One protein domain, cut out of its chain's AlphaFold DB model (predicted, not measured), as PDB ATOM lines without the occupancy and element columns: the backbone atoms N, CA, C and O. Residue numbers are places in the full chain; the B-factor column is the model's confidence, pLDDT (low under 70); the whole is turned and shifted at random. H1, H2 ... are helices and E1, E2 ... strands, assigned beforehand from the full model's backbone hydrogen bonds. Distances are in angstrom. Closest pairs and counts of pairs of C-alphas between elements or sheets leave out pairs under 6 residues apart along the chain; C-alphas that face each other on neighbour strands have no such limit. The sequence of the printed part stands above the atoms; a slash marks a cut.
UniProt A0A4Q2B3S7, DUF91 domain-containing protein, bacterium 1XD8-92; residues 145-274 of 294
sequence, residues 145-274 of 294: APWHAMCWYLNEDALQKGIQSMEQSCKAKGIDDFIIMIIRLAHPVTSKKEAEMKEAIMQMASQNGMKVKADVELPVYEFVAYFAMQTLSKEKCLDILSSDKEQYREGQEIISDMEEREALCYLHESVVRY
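AT A GLANCE: This is residues 145 to 274 of the 294 residues of the protein "DUF91 domain-containing protein" of bacterium 1XD8-92 (UniProt A0A4Q2B3S7). The domain is an arch: a strongly twisted sheet of three strands with H1 along one face makes the span, the helices H3, H4 and H5 cluster at one end of it, and H2 with residues 208 to 219 reaches away from the other end as an arm. An open gap lies between this arm and the cluster. The printed part has 130 residues, with five named helices and three named strands in the order E1 H1 E2 H2 E3 H3 H4 H5; the sheet's order is E1 - E3 - E2, all antiparallel, and the class is mixed, helices and strands. The whole is loose, with a radius of gyration of the C-alphas of 18.8 A and spans of 50 by 36 by 23 A.

HOW THE PARTS SIT: The edge strand E1, residues 149 to 153, is antiparallel to the inner strand E3, residues 220 to 229, at 153 degrees, with N 151 and O 225 2.9 A apart, within hydrogen-bond range. H1, residues 156 to 172, is on one face of the sheet, two layers in all, at a height over the sheet of 9.3 A. It runs along the strands, at 17 degrees to E3 on the local plane, and lies over E3 and only just over E1, on which 3 of its C-alphas fall. The closest C-alphas of H1 and E3 are those of Leu 159 and Phe 223, 7.0 A apart. The other edge strand, E2, residues 178 to 190, is antiparallel to E3 at 162 degrees, with N 181 and O 226 2.9 A apart, within hydrogen-bond range. E1, H1 and E2 form a split strand-helix-strand unit, two strands running the same way with E3 between them, and its crossover is right-handed. E2 bends by 101 degrees at residue 187. H2, residues 192 to 207, touches no helix and is not on the sheet. H3, residues 234 to 241, and H4, residues 245 to 254, form a helical hairpin at a shallow tilt of 33 degrees, only just short of steep; their closest C-alphas, those of Leu 241 and Tyr 248, are 5.2 A apart. H5, residues 260 to 273, touches H3 at a shallow tilt of 23 degrees, the same way, closest at the C-alphas of Cys 237 and Leu 267, 6.1 A apart. H4 and H5, also a helical hairpin, only just touch, with 3 pairs of C-alphas within 8 A, the closest being those of Gly 251 and Leu 267, 6.7 A apart. H5 only grazes the sheet, with residues 268 to 273, and is near H1. In the five helices every O i to N i+4 pair is within hydrogen-bond range.

IN THESE COORDINATES: E1 begins at C-alpha 149, (-49.026, 51.313, 1.457). H1 is 24.1 A long, E2 27.8 A, H2 22.9 A, E3 27.2 A and H5 20.3 A. H2 ends at C-alpha 207, (-17.540, 44.236, 17.746), and H5 at C-alpha 273, (-45.116, 45.623, -5.266).

THE WHOLE: The C-alphas farthest apart, those of Asp 176 and Gly 209, are 53.1 A apart. The printed part has no cut. The link from H2 to E3, 12 residues, is long; the other links are tight. The mean pLDDT of the printed part is 84.9, and residues 214 to 215 and residue 274 are under 70.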
ATOM      1  N   ALA A 145     -59.547  47.911   0.379       79.00
ATOM      2  CA  ALA A 145     -58.816  46.753   0.864       79.00
ATOM      3  C   ALA A 145     -58.087  47.097   2.171       79.00
ATOM      4  O   ALA A 145     -57.463  48.153   2.239       79.00
ATOM      5  N   PRO A 146     -58.083  46.221   3.194       76.00
ATOM      6  CA  PRO A 146     -57.445  46.504   4.486       76.00
ATOM      7  C   PRO A 146     -55.902  46.529   4.420       76.00
ATOM      8  O   PRO A 146     -55.231  46.595   5.452       76.00
ATOM      9  N   TRP A 147     -55.336  46.459   3.216       79.38
ATOM     10  CA  TRP A 147     -53.913  46.456   2.914       79.38
ATOM     11  C   TRP A 147     -53.555  47.803   2.284       79.38
ATOM     12  O   TRP A 147     -53.977  48.125   1.173       79.38
ATOM     13  N   HIS A 148     -52.779  48.601   3.009       83.75
ATOM     14  CA  HIS A 148     -52.412  49.958   2.615       83.75
ATOM     15  C   HIS A 148     -50.894  50.078   2.468       83.75
ATOM     16  O   HIS A 148     -50.139  49.400   3.169       83.75
ATOM     17  N   ALA A 149     -50.437  50.974   1.596       81.06
ATOM     18  CA  ALA A 149     -49.026  51.313   1.457       81.06
ATOM     19  C   ALA A 149     -48.760  52.746   1.942       81.06
ATOM     20  O   ALA A 149     -49.564  53.650   1.723       81.06
ATOM     21  N   MET A 150     -47.610  52.952   2.584       85.25
ATOM     22  CA  MET A 150     -47.091  54.275   2.932       85.25
ATOM     23  C   MET A 150     -45.735  54.465   2.261       85.25
ATOM     24  O   MET A 150     -44.809  53.683   2.488       85.25
ATOM     25  N   CYS A 151     -45.629  55.514   1.455       85.06
ATOM     26  CA  CYS A 151     -44.431  55.879   0.712       85.06
ATOM     27  C   CYS A 151     -43.902  57.202   1.256       85.06
ATOM     28  O   CYS A 151     -44.639  58.185   1.299       85.06
ATOM     29  N   TRP A 152     -42.643  57.223   1.680       88.56
ATOM     30  CA  TRP A 152     -42.018  58.383   2.314       88.56
ATOM     31  C   TRP A 152     -41.132  59.109   1.300       88.56
ATOM     32  O   TRP A 152     -40.322  58.474   0.625       88.56
ATOM     33  N   TYR A 153     -41.274  60.432   1.194       88.06
ATOM     34  CA  TYR A 153     -40.576  61.247   0.198       88.06
ATOM     35  C   TYR A 153     -39.804  62.398   0.840       88.06
ATOM     36  O   TYR A 153     -40.278  63.069   1.760       88.06
ATOM     37  N   LEU A 154     -38.592  62.614   0.329       89.69
ATOM     38  CA  LEU A 154     -37.651  63.625   0.818       89.69
ATOM     39  C   LEU A 154     -38.101  65.055   0.488       89.69
ATOM     40  O   LEU A 154     -37.752  65.984   1.200       89.69
ATOM     41  N   ASN A 155     -38.831  65.233  -0.616       90.44
ATOM     42  CA  ASN A 155     -39.265  66.525  -1.139       90.44
ATOM     43  C   ASN A 155     -40.440  66.350  -2.122       90.44
ATOM     44  O   ASN A 155     -40.802  65.227  -2.489       90.44
ATOM     45  N   GLU A 156     -41.005  67.473  -2.567       92.19
ATOM     46  CA  GLU A 156     -42.159  67.534  -3.473       92.19
ATOM     47  C   GLU A 156     -41.893  66.886  -4.849       92.19
ATOM     48  O   GLU A 156     -42.737  66.158  -5.357       92.19
ATOM     49  N   ASP A 157     -40.713  67.072  -5.453       92.38
ATOM     50  CA  ASP A 157     -40.382  66.471  -6.761       92.38
ATOM     51  C   ASP A 157     -40.357  64.931  -6.694       92.38
ATOM     52  O   ASP A 157     -40.909  64.249  -7.562       92.38
ATOM     53  N   ALA A 158     -39.788  64.377  -5.619       88.88
ATOM     54  CA  ALA A 158     -39.810  62.942  -5.357       88.88
ATOM     55  C   ALA A 158     -41.242  62.425  -5.114       88.88
ATOM     56  O   ALA A 158     -41.596  61.363  -5.634       88.88
ATOM     57  N   LEU A 159     -42.068  63.181  -4.379       89.50
ATOM     58  CA  LEU A 159     -43.483  62.866  -4.156       89.50
ATOM     59  C   LEU A 159     -44.254  62.803  -5.482       89.50
ATOM     60  O   LEU A 159     -44.912  61.799  -5.745       89.50
ATOM     61  N   GLN A 160     -44.145  63.825  -6.334       91.88
ATOM     62  CA  GLN A 160     -44.874  63.890  -7.606       91.88
ATOM     63  C   GLN A 160     -44.475  62.756  -8.563       91.88
ATOM     64  O   GLN A 160     -45.341  62.109  -9.154       91.88
ATOM     65  N   LYS A 161     -43.178  62.422  -8.646       89.31
ATOM     66  CA  LYS A 161     -42.689  61.237  -9.384       89.31
ATOM     67  C   LYS A 161     -43.254  59.931  -8.818       89.31
ATOM     68  O   LYS A 161     -43.610  59.028  -9.576       89.31
ATOM     69  N   GLY A 162     -43.367  59.840  -7.494       86.75
ATOM     70  CA  GLY A 162     -44.012  58.730  -6.799       86.75
ATOM     71  C   GLY A 162     -45.486  58.572  -7.169       86.75
ATOM     72  O   GLY A 162     -45.892  57.491  -7.588       86.75
ATOM     73  N   ILE A 163     -46.270  59.650  -7.072       89.69
ATOM     74  CA  ILE A 163     -47.698  59.689  -7.436       89.69
ATOM     75  C   ILE A 163     -47.892  59.268  -8.892       89.69
ATOM     76  O   ILE A 163     -48.642  58.330  -9.160       89.69
ATOM     77  N   GLN A 164     -47.140  59.864  -9.818       90.00
ATOM     78  CA  GLN A 164     -47.220  59.527 -11.237       90.00
ATOM     79  C   GLN A 164     -46.906  58.041 -11.501       90.00
ATOM     80  O   GLN A 164     -47.578  57.400 -12.309       90.00
ATOM     81  N   SER A 165     -45.923  57.463 -10.798       87.62
ATOM     82  CA  SER A 165     -45.611  56.028 -10.879       87.62
ATOM     83  C   SER A 165     -46.743  55.143 -10.337       87.62
ATOM     84  O   SER A 165     -47.039  54.099 -10.925       87.62
ATOM     85  N   MET A 166     -47.402  55.557  -9.249       87.38
ATOM     86  CA  MET A 166     -48.559  54.855  -8.682       87.38
ATOM     87  C   MET A 166     -49.741  54.849  -9.653       87.38
ATOM     88  O   MET A 166     -50.268  53.780  -9.960       87.38
ATOM     89  N   GLU A 167     -50.110  56.009 -10.196       90.44
ATOM     90  CA  GLU A 167     -51.207  56.152 -11.162       90.44
ATOM     91  C   GLU A 167     -50.951  55.352 -12.445       90.44
ATOM     92  O   GLU A 167     -51.818  54.602 -12.899       90.44
ATOM     93  N   GLN A 168     -49.738  55.445 -13.006       89.12
ATOM     94  CA  GLN A 168     -49.333  54.656 -14.173       89.12
ATOM     95  C   GLN A 168     -49.407  53.154 -13.889       89.12
ATOM     96  O   GLN A 168     -49.916  52.400 -14.721       89.12
ATOM     97  N   SER A 169     -48.953  52.712 -12.710       86.81
ATOM     98  CA  SER A 169     -49.033  51.303 -12.336       86.81
ATOM     99  C   SER A 169     -50.471  50.824 -12.139       86.81
ATOM    100  O   SER A 169     -50.737  49.669 -12.466       86.81
ATOM    101  N   CYS A 170     -51.370  51.644 -11.594       88.62
ATOM    102  CA  CYS A 170     -52.774  51.271 -11.412       88.62
ATOM    103  C   CYS A 170     -53.476  51.164 -12.770       88.62
ATOM    104  O   CYS A 170     -54.072  50.133 -13.082       88.62
ATOM    105  N   LYS A 171     -53.267  52.158 -13.644       89.62
ATOM    106  CA  LYS A 171     -53.776  52.169 -15.021       89.62
ATOM    107  C   LYS A 171     -53.297  50.968 -15.843       89.62
ATOM    108  O   LYS A 171     -54.098  50.346 -16.529       89.62
ATOM    109  N   ALA A 172     -52.013  50.609 -15.755       87.56
ATOM    110  CA  ALA A 172     -51.457  49.451 -16.462       87.56
ATOM    111  C   ALA A 172     -52.066  48.106 -16.015       87.56
ATOM    112  O   ALA A 172     -52.032  47.139 -16.771       87.56
ATOM    113  N   LYS A 173     -52.634  48.049 -14.804       86.81
ATOM    114  CA  LYS A 173     -53.254  46.856 -14.204       86.81
ATOM    115  C   LYS A 173     -54.788  46.862 -14.284       86.81
ATOM    116  O   LYS A 173     -55.419  45.910 -13.831       86.81
ATOM    117  N   GLY A 174     -55.399  47.920 -14.828       87.38
ATOM    118  CA  GLY A 174     -56.854  48.113 -14.788       87.38
ATOM    119  C   GLY A 174     -57.393  48.178 -13.355       87.38
ATOM    120  O   GLY A 174     -58.349  47.473 -13.023       87.38
ATOM    121  N   ILE A 175     -56.706  48.940 -12.497       87.06
ATOM    122  CA  ILE A 175     -57.124  49.280 -11.134       87.06
ATOM    123  C   ILE A 175     -57.577  50.741 -11.167       87.06
ATOM    124  O   ILE A 175     -56.747  51.649 -11.122       87.06
ATOM    125  N   ASP A 176     -58.884  50.955 -11.270       83.38
ATOM    126  CA  ASP A 176     -59.462  52.293 -11.451       83.38
ATOM    127  C   ASP A 176     -59.935  52.922 -10.122       83.38
ATOM    128  O   ASP A 176     -59.893  54.140  -9.961       83.38
ATOM    129  N   ASP A 177     -60.311  52.098  -9.134       85.50
ATOM    130  CA  ASP A 177     -60.784  52.529  -7.809       85.50
ATOM    131  C   ASP A 177     -59.656  52.494  -6.754       85.50
ATOM    132  O   ASP A 177     -59.451  51.502  -6.042       85.50
ATOM    133  N   PHE A 178     -58.924  53.605  -6.624       88.25
ATOM    134  CA  PHE A 178     -57.892  53.799  -5.597       88.25
ATOM    135  C   PHE A 178     -57.866  55.225  -5.023       88.25
ATOM    136  O   PHE A 178     -58.461  56.157  -5.560       88.25
ATOM    137  N   ILE A 179     -57.178  55.388  -3.892       90.06
ATOM    138  CA  ILE A 179     -56.986  56.654  -3.182       90.06
ATOM    139  C   ILE A 179     -55.492  56.857  -2.942       90.06
ATOM    140  O   ILE A 179     -54.826  55.996  -2.364       90.06
ATOM    141  N   ILE A 180     -54.998  58.039  -3.316       91.81
ATOM    142  CA  ILE A 180     -53.713  58.577  -2.865       91.81
ATOM    143  C   ILE A 180     -54.010  59.766  -1.948       91.81
ATOM    144  O   ILE A 180     -54.602  60.754  -2.376       91.81
ATOM    145  N   MET A 181     -53.603  59.676  -0.684       93.94
ATOM    146  CA  MET A 181     -53.683  60.774   0.280       93.94
ATOM    147  C   MET A 181     -52.277  61.299   0.564       93.94
ATOM    148  O   MET A 181     -51.406  60.552   1.011       93.94
ATOM    149  N   ILE A 182     -52.068  62.593   0.330       94.81
ATOM    150  CA  ILE A 182     -50.798  63.276   0.592       94.81
ATOM    151  C   ILE A 182     -50.820  63.835   2.015       94.81
ATOM    152  O   ILE A 182     -51.683  64.641   2.363       94.81
ATOM    153  N   ILE A 183     -49.844  63.438   2.826       92.69
ATOM    154  CA  ILE A 183     -49.583  63.995   4.153       92.69
ATOM    155  C   ILE A 183     -48.299  64.818   4.058       92.69
ATOM    156  O   ILE A 183     -47.222  64.269   3.827       92.69
ATOM    157  N   ARG A 184     -48.403  66.132   4.268       92.94
ATOM    158  CA  ARG A 184     -47.239  67.003   4.463       92.94
ATOM    159  C   ARG A 184     -46.903  67.057   5.947       92.94
ATOM    160  O   ARG A 184     -47.774  67.361   6.763       92.94
ATOM    161  N   LEU A 185     -45.660  66.761   6.303       88.56
ATOM    162  CA  LEU A 185     -45.217  66.775   7.692       88.56
ATOM    163  C   LEU A 185     -44.924  68.217   8.127       88.56
ATOM    164  O   LEU A 185     -44.322  68.990   7.386       88.56
ATOM    165  N   ALA A 186     -45.362  68.590   9.334       84.88
ATOM    166  CA  ALA A 186     -45.147  69.939   9.872       84.88
ATOM    167  C   ALA A 186     -43.654  70.260  10.061       84.88
ATOM    168  O   ALA A 186     -43.233  71.408   9.912       84.88
ATOM    169  N   HIS A 187     -42.862  69.229  10.357       87.62
ATOM    170  CA  HIS A 187     -41.408  69.262  10.431       87.62
ATOM    171  C   HIS A 187     -40.862  68.022   9.708       87.62
ATOM    172  O   HIS A 187     -41.469  66.956   9.845       87.62
ATOM    173  N   PRO A 188     -39.747  68.124   8.963       85.56
ATOM    174  CA  PRO A 188     -39.124  66.967   8.327       85.56
ATOM    175  C   PRO A 188     -38.667  65.934   9.376       85.56
ATOM    176  O   PRO A 188     -38.129  66.316  10.417       85.56
ATOM    177  N   VAL A 189     -38.873  64.634   9.126       85.56
ATOM    178  CA  VAL A 189     -38.572  63.557  10.097       85.56
ATOM    179  C   VAL A 189     -37.633  62.496   9.534       85.56
ATOM    180  O   VAL A 189     -37.722  62.133   8.365       85.56
ATOM    181  N   THR A 190     -36.771  61.935  10.380       83.69
ATOM    182  CA  THR A 190     -36.010  60.717  10.071       83.69
ATOM    183  C   THR A 190     -36.800  59.472  10.480       83.69
ATOM    184  O   THR A 190     -37.583  59.490  11.435       83.69
ATOM    185  N   SER A 191     -36.597  58.352   9.782       79.69
ATOM    186  CA  SER A 191     -37.204  57.081  10.183       79.69
ATOM    187  C   SER A 191     -36.550  56.547  11.457       79.69
ATOM    188  O   SER A 191     -35.364  56.206  11.469       79.69
ATOM    189  N   LYS A 192     -37.341  56.382  12.525       81.44
ATOM    190  CA  LYS A 192     -36.870  55.771  13.779       81.44
ATOM    191  C   LYS A 192     -36.258  54.382  13.547       81.44
ATOM    192  O   LYS A 192     -35.222  54.071  14.124       81.44
ATOM    193  N   LYS A 193     -36.858  53.582  12.658       78.81
ATOM    194  CA  LYS A 193     -36.383  52.230  12.327       78.81
ATOM    195  C   LYS A 193     -35.034  52.252  11.604       78.81
ATOM    196  O   LYS A 193     -34.202  51.386  11.845       78.81
ATOM    197  N   GLU A 194     -34.799  53.229  10.729       80.50
ATOM    198  CA  GLU A 194     -33.505  53.372  10.045       80.50
ATOM    199  C   GLU A 194     -32.419  53.865  11.004       80.50
ATOM    200  O   GLU A 194     -31.288  53.396  10.922       80.50
ATOM    201  N   ALA A 195     -32.768  54.727  11.966       83.00
ATOM    202  CA  ALA A 195     -31.864  55.122  13.043       83.00
ATOM    203  C   ALA A 195     -31.486  53.939  13.952       83.00
ATOM    204  O   ALA A 195     -30.303  53.706  14.190       83.00
ATOM    205  N   GLU A 196     -32.468  53.146  14.392       85.06
ATOM    206  CA  GLU A 196     -32.248  51.917  15.171       85.06
ATOM    207  C   GLU A 196     -31.403  50.891  14.391       85.06
ATOM    208  O   GLU A 196     -30.491  50.280  14.950       85.06
ATOM    209  N   MET A 197     -31.649  50.731  13.086       84.25
ATOM    210  CA  MET A 197     -30.881  49.823  12.228       84.25
ATOM    211  C   MET A 197     -29.446  50.316  11.986       84.25
ATOM    212  O   MET A 197     -28.517  49.510  12.025       84.25
ATOM    213  N   LYS A 198     -29.244  51.626  11.782       83.56
ATOM    214  CA  LYS A 198     -27.913  52.249  11.682       83.56
ATOM    215  C   LYS A 198     -27.102  51.988  12.951       83.56
ATOM    216  O   LYS A 198     -25.961  51.543  12.854       83.56
ATOM    217  N   GLU A 199     -27.703  52.211  14.117       85.00
ATOM    218  CA  GLU A 199     -27.071  51.977  15.419       85.00
ATOM    219  C   GLU A 199     -26.692  50.498  15.607       85.00
ATOM    220  O   GLU A 199     -25.543  50.185  15.920       85.00
ATOM    221  N   ALA A 200     -27.606  49.566  15.310       85.88
ATOM    222  CA  ALA A 200     -27.326  48.130  15.384       85.88
ATOM    223  C   ALA A 200     -26.163  47.700  14.464       85.88
ATOM    224  O   ALA A 200     -25.281  46.950  14.887       85.88
ATOM    225  N   ILE A 201     -26.113  48.214  13.227       85.31
ATOM    226  CA  ILE A 201     -25.014  47.951  12.281       85.31
ATOM    227  C   ILE A 201     -23.683  48.500  12.818       85.31
ATOM    228  O   ILE A 201     -22.660  47.819  12.728       85.31
ATOM    229  N   MET A 202     -23.678  49.702  13.404       83.81
ATOM    230  CA  MET A 202     -22.475  50.305  13.993       83.81
ATOM    231  C   MET A 202     -21.946  49.503  15.185       83.81
ATOM    232  O   MET A 202     -20.733  49.295  15.290       83.81
ATOM    233  N   GLN A 203     -22.833  48.992  16.039       84.94
ATOM    234  CA  GLN A 203     -22.457  48.136  17.167       84.94
ATOM    235  C   GLN A 203     -21.857  46.802  16.694       84.94
ATOM    236  O   GLN A 203     -20.768  46.435  17.140       84.94
ATOM    237  N   MET A 204     -22.494  46.118  15.735       85.31
ATOM    238  CA  MET A 204     -21.978  44.864  15.160       85.31
ATOM    239  C   MET A 204     -20.623  45.054  14.465       85.31
ATOM    240  O   MET A 204     -19.706  44.253  14.649       85.31
ATOM    241  N   ALA A 205     -20.465  46.128  13.690       84.50
ATOM    242  CA  ALA A 205     -19.206  46.436  13.018       84.50
ATOM    243  C   ALA A 205     -18.072  46.722  14.013       84.50
ATOM    244  O   ALA A 205     -16.961  46.223  13.831       84.50
ATOM    245  N   SER A 206     -18.369  47.456  15.091       81.88
ATOM    246  CA  SER A 206     -17.410  47.749  16.163       81.88
ATOM    247  C   SER A 206     -16.949  46.480  16.883       81.88
ATOM    248  O   SER A 206     -15.757  46.326  17.143       81.88
ATOM    249  N   GLN A 207     -17.864  45.540  17.149       84.38
ATOM    250  CA  GLN A 207     -17.540  44.236  17.746       84.38
ATOM    251  C   GLN A 207     -16.686  43.358  16.819       84.38
ATOM    252  O   GLN A 207     -15.772  42.682  17.285       84.38
ATOM    253  N   ASN A 208     -16.932  43.410  15.506       85.25
ATOM    254  CA  ASN A 208     -16.216  42.618  14.499       85.25
ATOM    255  C   ASN A 208     -14.960  43.312  13.928       85.25
ATOM    256  O   ASN A 208     -14.379  42.828  12.956       85.25
ATOM    257  N   GLY A 209     -14.539  44.456  14.482       79.12
ATOM    258  CA  GLY A 209     -13.362  45.207  14.019       79.12
ATOM    259  C   GLY A 209     -13.492  45.821  12.615       79.12
ATOM    260  O   GLY A 209     -12.492  46.230  12.021       79.12
ATOM    261  N   MET A 210     -14.706  45.895  12.064       77.62
ATOM    262  CA  MET A 210     -14.971  46.435  10.730       77.62
ATOM    263  C   MET A 210     -15.123  47.959  10.785       77.62
ATOM    264  O   MET A 210     -15.921  48.494  11.553       77.62
ATOM    265  N   LYS A 211     -14.398  48.685   9.926       71.06
ATOM    266  CA  LYS A 211     -14.555  50.142   9.801       71.06
ATOM    267  C   LYS A 211     -15.803  50.481   8.983       71.06
ATOM    268  O   LYS A 211     -15.780  50.386   7.759       71.06
ATOM    269  N   VAL A 212     -16.861  50.921   9.658       71.56
ATOM    270  CA  VAL A 212     -18.054  51.511   9.029       71.56
ATOM    271  C   VAL A 212     -17.934  53.035   9.001       71.56
ATOM    272  O   VAL A 212     -17.391  53.652   9.917       71.56
ATOM    273  N   LYS A 213     -18.451  53.646   7.933       71.69
ATOM    274  CA  LYS A 213     -18.600  55.096   7.800       71.69
ATOM    275  C   LYS A 213     -19.622  55.632   8.811       71.69
ATOM    276  O   LYS A 213     -20.812  55.344   8.703       71.69
ATOM    277  N   ALA A 214     -19.156  56.404   9.791       63.94
ATOM    278  CA  ALA A 214     -20.013  57.025  10.807       63.94
ATOM    279  C   ALA A 214     -20.859  58.194  10.252       63.94
ATOM    280  O   ALA A 214     -21.943  58.487  10.761       63.94
ATOM    281  N   ASP A 215     -20.367  58.814   9.178       67.44
ATOM    282  CA  ASP A 215     -20.827  60.038   8.512       67.44
ATOM    283  C   ASP A 215     -22.062  59.868   7.610       67.44
ATOM    284  O   ASP A 215     -22.503  60.833   6.997       67.44
ATOM    285  N   VAL A 216     -22.650  58.670   7.521       73.31
ATOM    286  CA  VAL A 216     -23.867  58.453   6.720       73.31
ATOM    287  C   VAL A 216     -25.061  59.138   7.391       73.31
ATOM    288  O   VAL A 216     -25.629  58.612   8.352       73.31
ATOM    289  N   GLU A 217     -25.437  60.319   6.904       80.25
ATOM    290  CA  GLU A 217     -26.674  60.995   7.299       80.25
ATOM    291  C   GLU A 217     -27.899  60.149   6.922       80.25
ATOM    292  O   GLU A 217     -27.913  59.453   5.905       80.25
ATOM    293  N   LEU A 218     -28.921  60.172   7.779       83.12
ATOM    294  CA  LEU A 218     -30.175  59.466   7.522       83.12
ATOM    295  C   LEU A 218     -31.090  60.333   6.651       83.12
ATOM    296  O   LEU A 218     -31.112  61.551   6.843       83.12
ATOM    297  N   PRO A 219     -31.874  59.732   5.739       84.31
ATOM    298  CA  PRO A 219     -32.852  60.472   4.957       84.31
ATOM    299  C   PRO A 219     -33.855  61.176   5.875       84.31
ATOM    300  O   PRO A 219     -34.354  60.605   6.848       84.31
ATOM    301  N   VAL A 220     -34.154  62.429   5.536       87.81
ATOM    302  CA  VAL A 220     -35.168  63.236   6.212       87.81
ATOM    303  C   VAL A 220     -36.342  63.410   5.257       87.81
ATOM    304  O   VAL A 220     -36.171  63.858   4.125       87.81
ATOM    305  N   TYR A 221     -37.526  63.012   5.701       88.94
ATOM    306  CA  TYR A 221     -38.739  62.965   4.899       88.94
ATOM    307  C   TYR A 221     -39.641  64.157   5.214       88.94
ATOM    308  O   TYR A 221     -39.907  64.446   6.381       88.94
ATOM    309  N   GLU A 222     -40.137  64.821   4.173       92.69
ATOM    310  CA  GLU A 222     -41.072  65.953   4.270       92.69
ATOM    311  C   GLU A 222     -42.524  65.537   3.992       92.69
ATOM    312  O   GLU A 222     -43.467  66.168   4.479       92.69
ATOM    313  N   PHE A 223     -42.714  64.462   3.220       90.06
ATOM    314  CA  PHE A 223     -44.019  64.030   2.730       90.06
ATOM    315  C   PHE A 223     -44.216  62.525   2.878       90.06
ATOM    316  O   PHE A 223     -43.274  61.736   2.777       90.06
ATOM    317  N   VAL A 224     -45.475  62.124   3.033       90.31
ATOM    318  CA  VAL A 224     -45.912  60.732   2.933       90.31
ATOM    319  C   VAL A 224     -47.082  60.650   1.961       90.31
ATOM    320  O   VAL A 224     -48.075  61.354   2.136       90.31
ATOM    321  N   ALA A 225     -46.997  59.769   0.966       90.56
ATOM    322  CA  ALA A 225     -48.170  59.333   0.220       90.56
ATOM    323  C   ALA A 225     -48.712  58.051   0.856       90.56
ATOM    324  O   ALA A 225     -48.021  57.033   0.930       90.56
ATOM    325  N   TYR A 226     -49.954  58.107   1.318       90.56
ATOM    326  CA  TYR A 226     -50.737  56.937   1.684       90.56
ATOM    327  C   TYR A 226     -51.490  56.454   0.442       90.56
ATOM    328  O   TYR A 226     -52.211  57.237  -0.176       90.56
ATOM    329  N   PHE A 227     -51.335  55.180   0.091       89.00
ATOM    330  CA  PHE A 227     -52.020  54.532  -1.023       89.00
ATOM    331  C   PHE A 227     -52.909  53.395  -0.515       89.00
ATOM    332  O   PHE A 227     -52.465  52.542   0.259       89.00
ATOM    333  N   ALA A 228     -54.149  53.357  -0.998       88.06
ATOM    334  CA  ALA A 228     -55.082  52.260  -0.776       88.06
ATOM    335  C   ALA A 228     -55.958  52.051  -2.019       88.06
ATOM    336  O   ALA A 228     -56.365  53.019  -2.655       88.06
ATOM    337  N   MET A 229     -56.281  50.801  -2.345       86.69
ATOM    338  CA  MET A 229     -57.144  50.434  -3.477       86.69
ATOM    339  C   MET A 229     -58.370  49.648  -3.003       86.69
ATOM    340  O   MET A 229     -58.395  49.167  -1.871       86.69
ATOM    341  N   GLN A 230     -59.401  49.530  -3.838       85.00
ATOM    342  CA  GLN A 230     -60.555  48.671  -3.556       85.00
ATOM    343  C   GLN A 230     -60.136  47.192  -3.415       85.00
ATOM    344  O   GLN A 230     -59.160  46.743  -4.019       85.00
ATOM    345  N   THR A 231     -60.883  46.407  -2.634       84.06
ATOM    346  CA  THR A 231     -60.709  44.950  -2.558       84.06
ATOM    347  C   THR A 231     -61.035  44.288  -3.897       84.06
ATOM    348  O   THR A 231     -62.192  44.017  -4.209       84.06
ATOM    349  N   LEU A 232     -59.990  43.990  -4.666       85.06
ATOM    350  CA  LEU A 232     -60.006  43.078  -5.810       85.06
ATOM    351  C   LEU A 232     -60.275  41.635  -5.349       85.06
ATOM    352  O   LEU A 232     -59.845  41.262  -4.253       85.06
ATOM    353  N   SER A 233     -60.930  40.826  -6.189       84.31
ATOM    354  CA  SER A 233     -61.105  39.384  -5.954       84.31
ATOM    355  C   SER A 233     -59.802  38.600  -6.172       84.31
ATOM    356  O   SER A 233     -58.839  39.117  -6.747       84.31
ATOM    357  N   LYS A 234     -59.775  37.332  -5.742       86.19
ATOM    358  CA  LYS A 234     -58.636  36.422  -5.949       86.19
ATOM    359  C   LYS A 234     -58.313  36.263  -7.438       86.19
ATOM    360  O   LYS A 234     -57.154  36.367  -7.828       86.19
ATOM    361  N   GLU A 235     -59.344  36.082  -8.255       86.31
ATOM    362  CA  GLU A 235     -59.277  35.930  -9.710       86.31
ATOM    363  C   GLU A 235     -58.705  37.200 -10.335       86.31
ATOM    364  O   GLU A 235     -57.698  37.135 -11.027       86.31
ATOM    365  N   LYS A 236     -59.251  38.375  -9.991       86.38
ATOM    366  CA  LYS A 236     -58.776  39.657 -10.530       86.38
ATOM    367  C   LYS A 236     -57.319  39.950 -10.153       86.38
ATOM    368  O   LYS A 236     -56.582  40.498 -10.971       86.38
ATOM    369  N   CYS A 237     -56.882  39.583  -8.947       88.50
ATOM    370  CA  CYS A 237     -55.468  39.667  -8.572       88.50
ATOM    371  C   CYS A 237     -54.594  38.720  -9.406       88.50
ATOM    372  O   CYS A 237     -53.543  39.138  -9.889       88.50
ATOM    373  N   LEU A 238     -55.020  37.468  -9.597       88.69
ATOM    374  CA  LEU A 238     -54.301  36.491 -10.419       88.69
ATOM    375  C   LEU A 238     -54.251  36.908 -11.898       88.69
ATOM    376  O   LEU A 238     -53.198  36.778 -12.513       88.69
ATOM    377  N   ASP A 239     -55.321  37.486 -12.444       88.94
ATOM    378  CA  ASP A 239     -55.357  38.045 -13.801       88.94
ATOM    379  C   ASP A 239     -54.322  39.166 -13.969       88.94
ATOM    380  O   ASP A 239     -53.585  39.193 -14.952       88.94
ATOM    381  N   ILE A 240     -54.212  40.068 -12.988       88.69
ATOM    382  CA  ILE A 240     -53.194  41.131 -12.984       88.69
ATOM    383  C   ILE A 240     -51.781  40.532 -12.934       88.69
ATOM    384  O   ILE A 240     -50.909  40.934 -13.710       88.69
ATOM    385  N   LEU A 241     -51.554  39.555 -12.050       87.06
ATOM    386  CA  LEU A 241     -50.261  38.880 -11.909       87.06
ATOM    387  C   LEU A 241     -49.906  38.015 -13.128       87.06
ATOM    388  O   LEU A 241     -48.725  37.842 -13.397       87.06
ATOM    389  N   SER A 242     -50.884  37.549 -13.916       87.00
ATOM    390  CA  SER A 242     -50.665  36.724 -15.122       87.00
ATOM    391  C   SER A 242     -49.830  37.404 -16.215       87.00
ATOM    392  O   SER A 242     -49.285  36.730 -17.090       87.00
ATOM    393  N   SER A 243     -49.683  38.733 -16.136       83.44
ATOM    394  CA  SER A 243     -48.763  39.509 -16.972       83.44
ATOM    395  C   SER A 243     -47.282  39.136 -16.768       83.44
ATOM    396  O   SER A 243     -46.485  39.338 -17.684       83.44
ATOM    397  N   ASP A 244     -46.928  38.523 -15.632       81.69
ATOM    398  CA  ASP A 244     -45.619  37.923 -15.357       81.69
ATOM    399  C   ASP A 244     -45.782  36.457 -14.919       81.69
ATOM    400  O   ASP A 244     -46.416  36.132 -13.913       81.69
ATOM    401  N   LYS A 245     -45.175  35.544 -15.682       81.38
ATOM    402  CA  LYS A 245     -45.322  34.100 -15.470       81.38
ATOM    403  C   LYS A 245     -44.696  33.600 -14.170       81.38
ATOM    404  O   LYS A 245     -45.212  32.636 -13.609       81.38
ATOM    405  N   GLU A 246     -43.607  34.209 -13.705       83.12
ATOM    406  CA  GLU A 246     -42.952  33.776 -12.468       83.12
ATOM    407  C   GLU A 246     -43.783  34.209 -11.259       83.12
ATOM    408  O   GLU A 246     -44.054  33.379 -10.394       83.12
ATOM    409  N   GLN A 247     -44.296  35.447 -11.240       76.25
ATOM    410  CA  GLN A 247     -45.159  35.902 -10.140       76.25
ATOM    411  C   GLN A 247     -46.548  35.265 -10.143       76.25
ATOM    412  O   GLN A 247     -47.124  35.062  -9.075       76.25
ATOM    413  N   TYR A 248     -47.094  34.907 -11.308       84.31
ATOM    414  CA  TYR A 248     -48.310  34.099 -11.361       84.31
ATOM    415  C   TYR A 248     -48.090  32.718 -10.724       84.31
ATOM    416  O   TYR A 248     -48.917  32.281  -9.923       84.31
ATOM    417  N   ARG A 249     -46.958  32.058 -11.022       84.12
ATOM    418  CA  ARG A 249     -46.605  30.759 -10.426       84.12
ATOM    419  C   ARG A 249     -46.345  30.879  -8.922       84.12
ATOM    420  O   ARG A 249     -46.988  30.167  -8.161       84.12
ATOM    421  N   GLU A 250     -45.487  31.808  -8.495       83.06
ATOM    422  CA  GLU A 250     -45.211  32.089  -7.074       83.06
ATOM    423  C   GLU A 250     -46.509  32.401  -6.311       83.06
ATOM    424  O   GLU A 250     -46.761  31.852  -5.240       83.06
ATOM    425  N   GLY A 251     -47.377  33.230  -6.900       82.00
ATOM    426  CA  GLY A 251     -48.681  33.564  -6.343       82.00
ATOM    427  C   GLY A 251     -49.584  32.345  -6.165       82.00
ATOM    428  O   GLY A 251     -50.202  32.218  -5.116       82.00
ATOM    429  N   GLN A 252     -49.652  31.440  -7.146       85.50
ATOM    430  CA  GLN A 252     -50.440  30.206  -7.038       85.50
ATOM    431  C   GLN A 252     -49.860  29.199  -6.038       85.50
ATOM    432  O   GLN A 252     -50.629  28.598  -5.290       85.50
ATOM    433  N   GLU A 253     -48.536  29.033  -6.009       86.00
ATOM    434  CA  GLU A 253     -47.835  28.118  -5.098       86.00
ATOM    435  C   GLU A 253     -47.967  28.562  -3.633       86.00
ATOM    436  O   GLU A 253     -48.211  27.736  -2.763       86.00
ATOM    437  N   ILE A 254     -47.863  29.863  -3.342       83.50
ATOM    438  CA  ILE A 254     -47.936  30.368  -1.960       83.50
ATOM    439  C   ILE A 254     -49.365  30.333  -1.404       83.50
ATOM    440  O   ILE A 254     -49.553  30.055  -0.221       83.50
ATOM    441  N   ILE A 255     -50.384  30.597  -2.227       89.12
ATOM    442  CA  ILE A 255     -51.777  30.672  -1.754       89.12
ATOM    443  C   ILE A 255     -52.519  29.330  -1.728       89.12
ATOM    444  O   ILE A 255     -53.708  29.333  -1.395       89.12
ATOM    445  N   SER A 256     -51.899  28.209  -2.116       86.00
ATOM    446  CA  SER A 256     -52.579  26.901  -2.117       86.00
ATOM    447  C   SER A 256     -52.957  26.449  -0.708       86.00
ATOM    448  O   SER A 256     -54.037  25.894  -0.510       86.00
ATOM    449  N   ASP A 257     -52.088  26.755   0.257       84.50
ATOM    450  CA  ASP A 257     -52.142  26.250   1.632       84.50
ATOM    451  C   ASP A 257     -52.544  27.352   2.639       84.50
ATOM    452  O   ASP A 257     -52.510  27.149   3.852       84.50
ATOM    453  N   MET A 258     -52.912  28.540   2.141       88.00
ATOM    454  CA  MET A 258     -53.309  29.700   2.944       88.00
ATOM    455  C   MET A 258     -54.824  29.772   3.163       88.00
ATOM    456  O   MET A 258     -55.614  29.581   2.239       88.00
ATOM    457  N   GLU A 259     -55.221  30.195   4.365       89.00
ATOM    458  CA  GLU A 259     -56.588  30.641   4.649       89.00
ATOM    459  C   GLU A 259     -57.004  31.792   3.718       89.00
ATOM    460  O   GLU A 259     -56.198  32.663   3.380       89.00
ATOM    461  N   GLU A 260     -58.282  31.840   3.329       80.62
ATOM    462  CA  GLU A 260     -58.786  32.704   2.245       80.62
ATOM    463  C   GLU A 260     -58.395  34.187   2.414       80.62
ATOM    464  O   GLU A 260     -57.974  34.855   1.465       80.62
ATOM    465  N   ARG A 261     -58.473  34.701   3.648       79.81
ATOM    466  CA  ARG A 261     -58.097  36.083   3.982       79.81
ATOM    467  C   ARG A 261     -56.590  36.336   3.863       79.81
ATOM    468  O   ARG A 261     -56.197  37.442   3.496       79.81
ATOM    469  N   GLU A 262     -55.757  35.354   4.196       84.94
ATOM    470  CA  GLU A 262     -54.296  35.470   4.128       84.94
ATOM    471  C   GLU A 262     -53.806  35.350   2.683       84.94
ATOM    472  O   GLU A 262     -53.004  36.175   2.241       84.94
ATOM    473  N   ALA A 263     -54.393  34.431   1.910       87.06
ATOM    474  CA  ALA A 263     -54.213  34.349   0.465       87.06
ATOM    475  C   ALA A 263     -54.552  35.684  -0.224       87.06
ATOM    476  O   ALA A 263     -53.779  36.191  -1.041       87.06
ATOM    477  N   LEU A 264     -55.690  36.293   0.136       85.94
ATOM    478  CA  LEU A 264     -56.109  37.573  -0.434       85.94
ATOM    479  C   LEU A 264     -55.182  38.730  -0.021       85.94
ATOM    480  O   LEU A 264     -54.894  39.592  -0.850       85.94
ATOM    481  N   CYS A 265     -54.675  38.732   1.218       84.88
ATOM    482  CA  CYS A 265     -53.640  39.667   1.676       84.88
ATOM    483  C   CYS A 265     -52.386  39.590   0.802       84.88
ATOM    484  O   CYS A 265     -51.945  40.599   0.250       84.88
ATOM    485  N   TYR A 266     -51.842  38.379   0.643       86.50
ATOM    486  CA  TYR A 266     -50.620  38.140  -0.116       86.50
ATOM    487  C   TYR A 266     -50.763  38.603  -1.573       86.50
ATOM    488  O   TYR A 266     -49.930  39.359  -2.074       86.50
ATOM    489  N   LEU A 267     -51.865  38.232  -2.230       88.44
ATOM    490  CA  LEU A 267     -52.154  38.645  -3.605       88.44
ATOM    491  C   LEU A 267     -52.242  40.168  -3.758       88.44
ATOM    492  O   LEU A 267     -51.652  40.729  -4.683       88.44
ATOM    493  N   HIS A 268     -52.936  40.848  -2.843       87.38
ATOM    494  CA  HIS A 268     -53.022  42.312  -2.836       87.38
ATOM    495  C   HIS A 268     -51.657  42.972  -2.643       87.38
ATOM    496  O   HIS A 268     -51.321  43.924  -3.352       87.38
ATOM    497  N   GLU A 269     -50.836  42.458  -1.726       83.81
ATOM    498  CA  GLU A 269     -49.476  42.958  -1.548       83.81
ATOM    499  C   GLU A 269     -48.637  42.837  -2.820       83.81
ATOM    500  O   GLU A 269     -47.932  43.798  -3.152       83.81
ATOM    501  N   SER A 270     -48.704  41.687  -3.499       84.88
ATOM    502  CA  SER A 270     -47.965  41.385  -4.729       84.88
ATOM    503  C   SER A 270     -48.413  42.274  -5.887       84.88
ATOM    504  O   SER A 270     -47.573  42.896  -6.539       84.88
ATOM    505  N   VAL A 271     -49.726  42.481  -6.053       85.62
ATOM    506  CA  VAL A 271     -50.283  43.452  -7.013       85.62
ATOM    507  C   VAL A 271     -49.699  44.857  -6.800       85.62
ATOM    508  O   VAL A 271     -49.397  45.545  -7.778       85.62
ATOM    509  N   VAL A 272     -49.461  45.293  -5.557       78.75
ATOM    510  CA  VAL A 272     -48.902  46.631  -5.264       78.75
ATOM    511  C   VAL A 272     -47.368  46.706  -5.398       78.75
ATOM    512  O   VAL A 272     -46.847  47.783  -5.675       78.75
ATOM    513  N   ARG A 273     -46.607  45.606  -5.247       70.31
ATOM    514  CA  ARG A 273     -45.116  45.623  -5.266       70.31
ATOM    515  C   ARG A 273     -44.491  46.091  -6.592       70.31
ATOM    516  O   ARG A 273     -43.337  46.502  -6.604       70.31
ATOM    517  N   TYR A 274     -45.240  46.057  -7.690       51.81
ATOM    518  CA  TYR A 274     -44.739  46.198  -9.066       51.81
ATOM    519  C   TYR A 274     -44.323  47.599  -9.561       51.81
ATOM    520  O   TYR A 274     -44.047  47.756 -10.748       51.81
TER     521      TYR A 274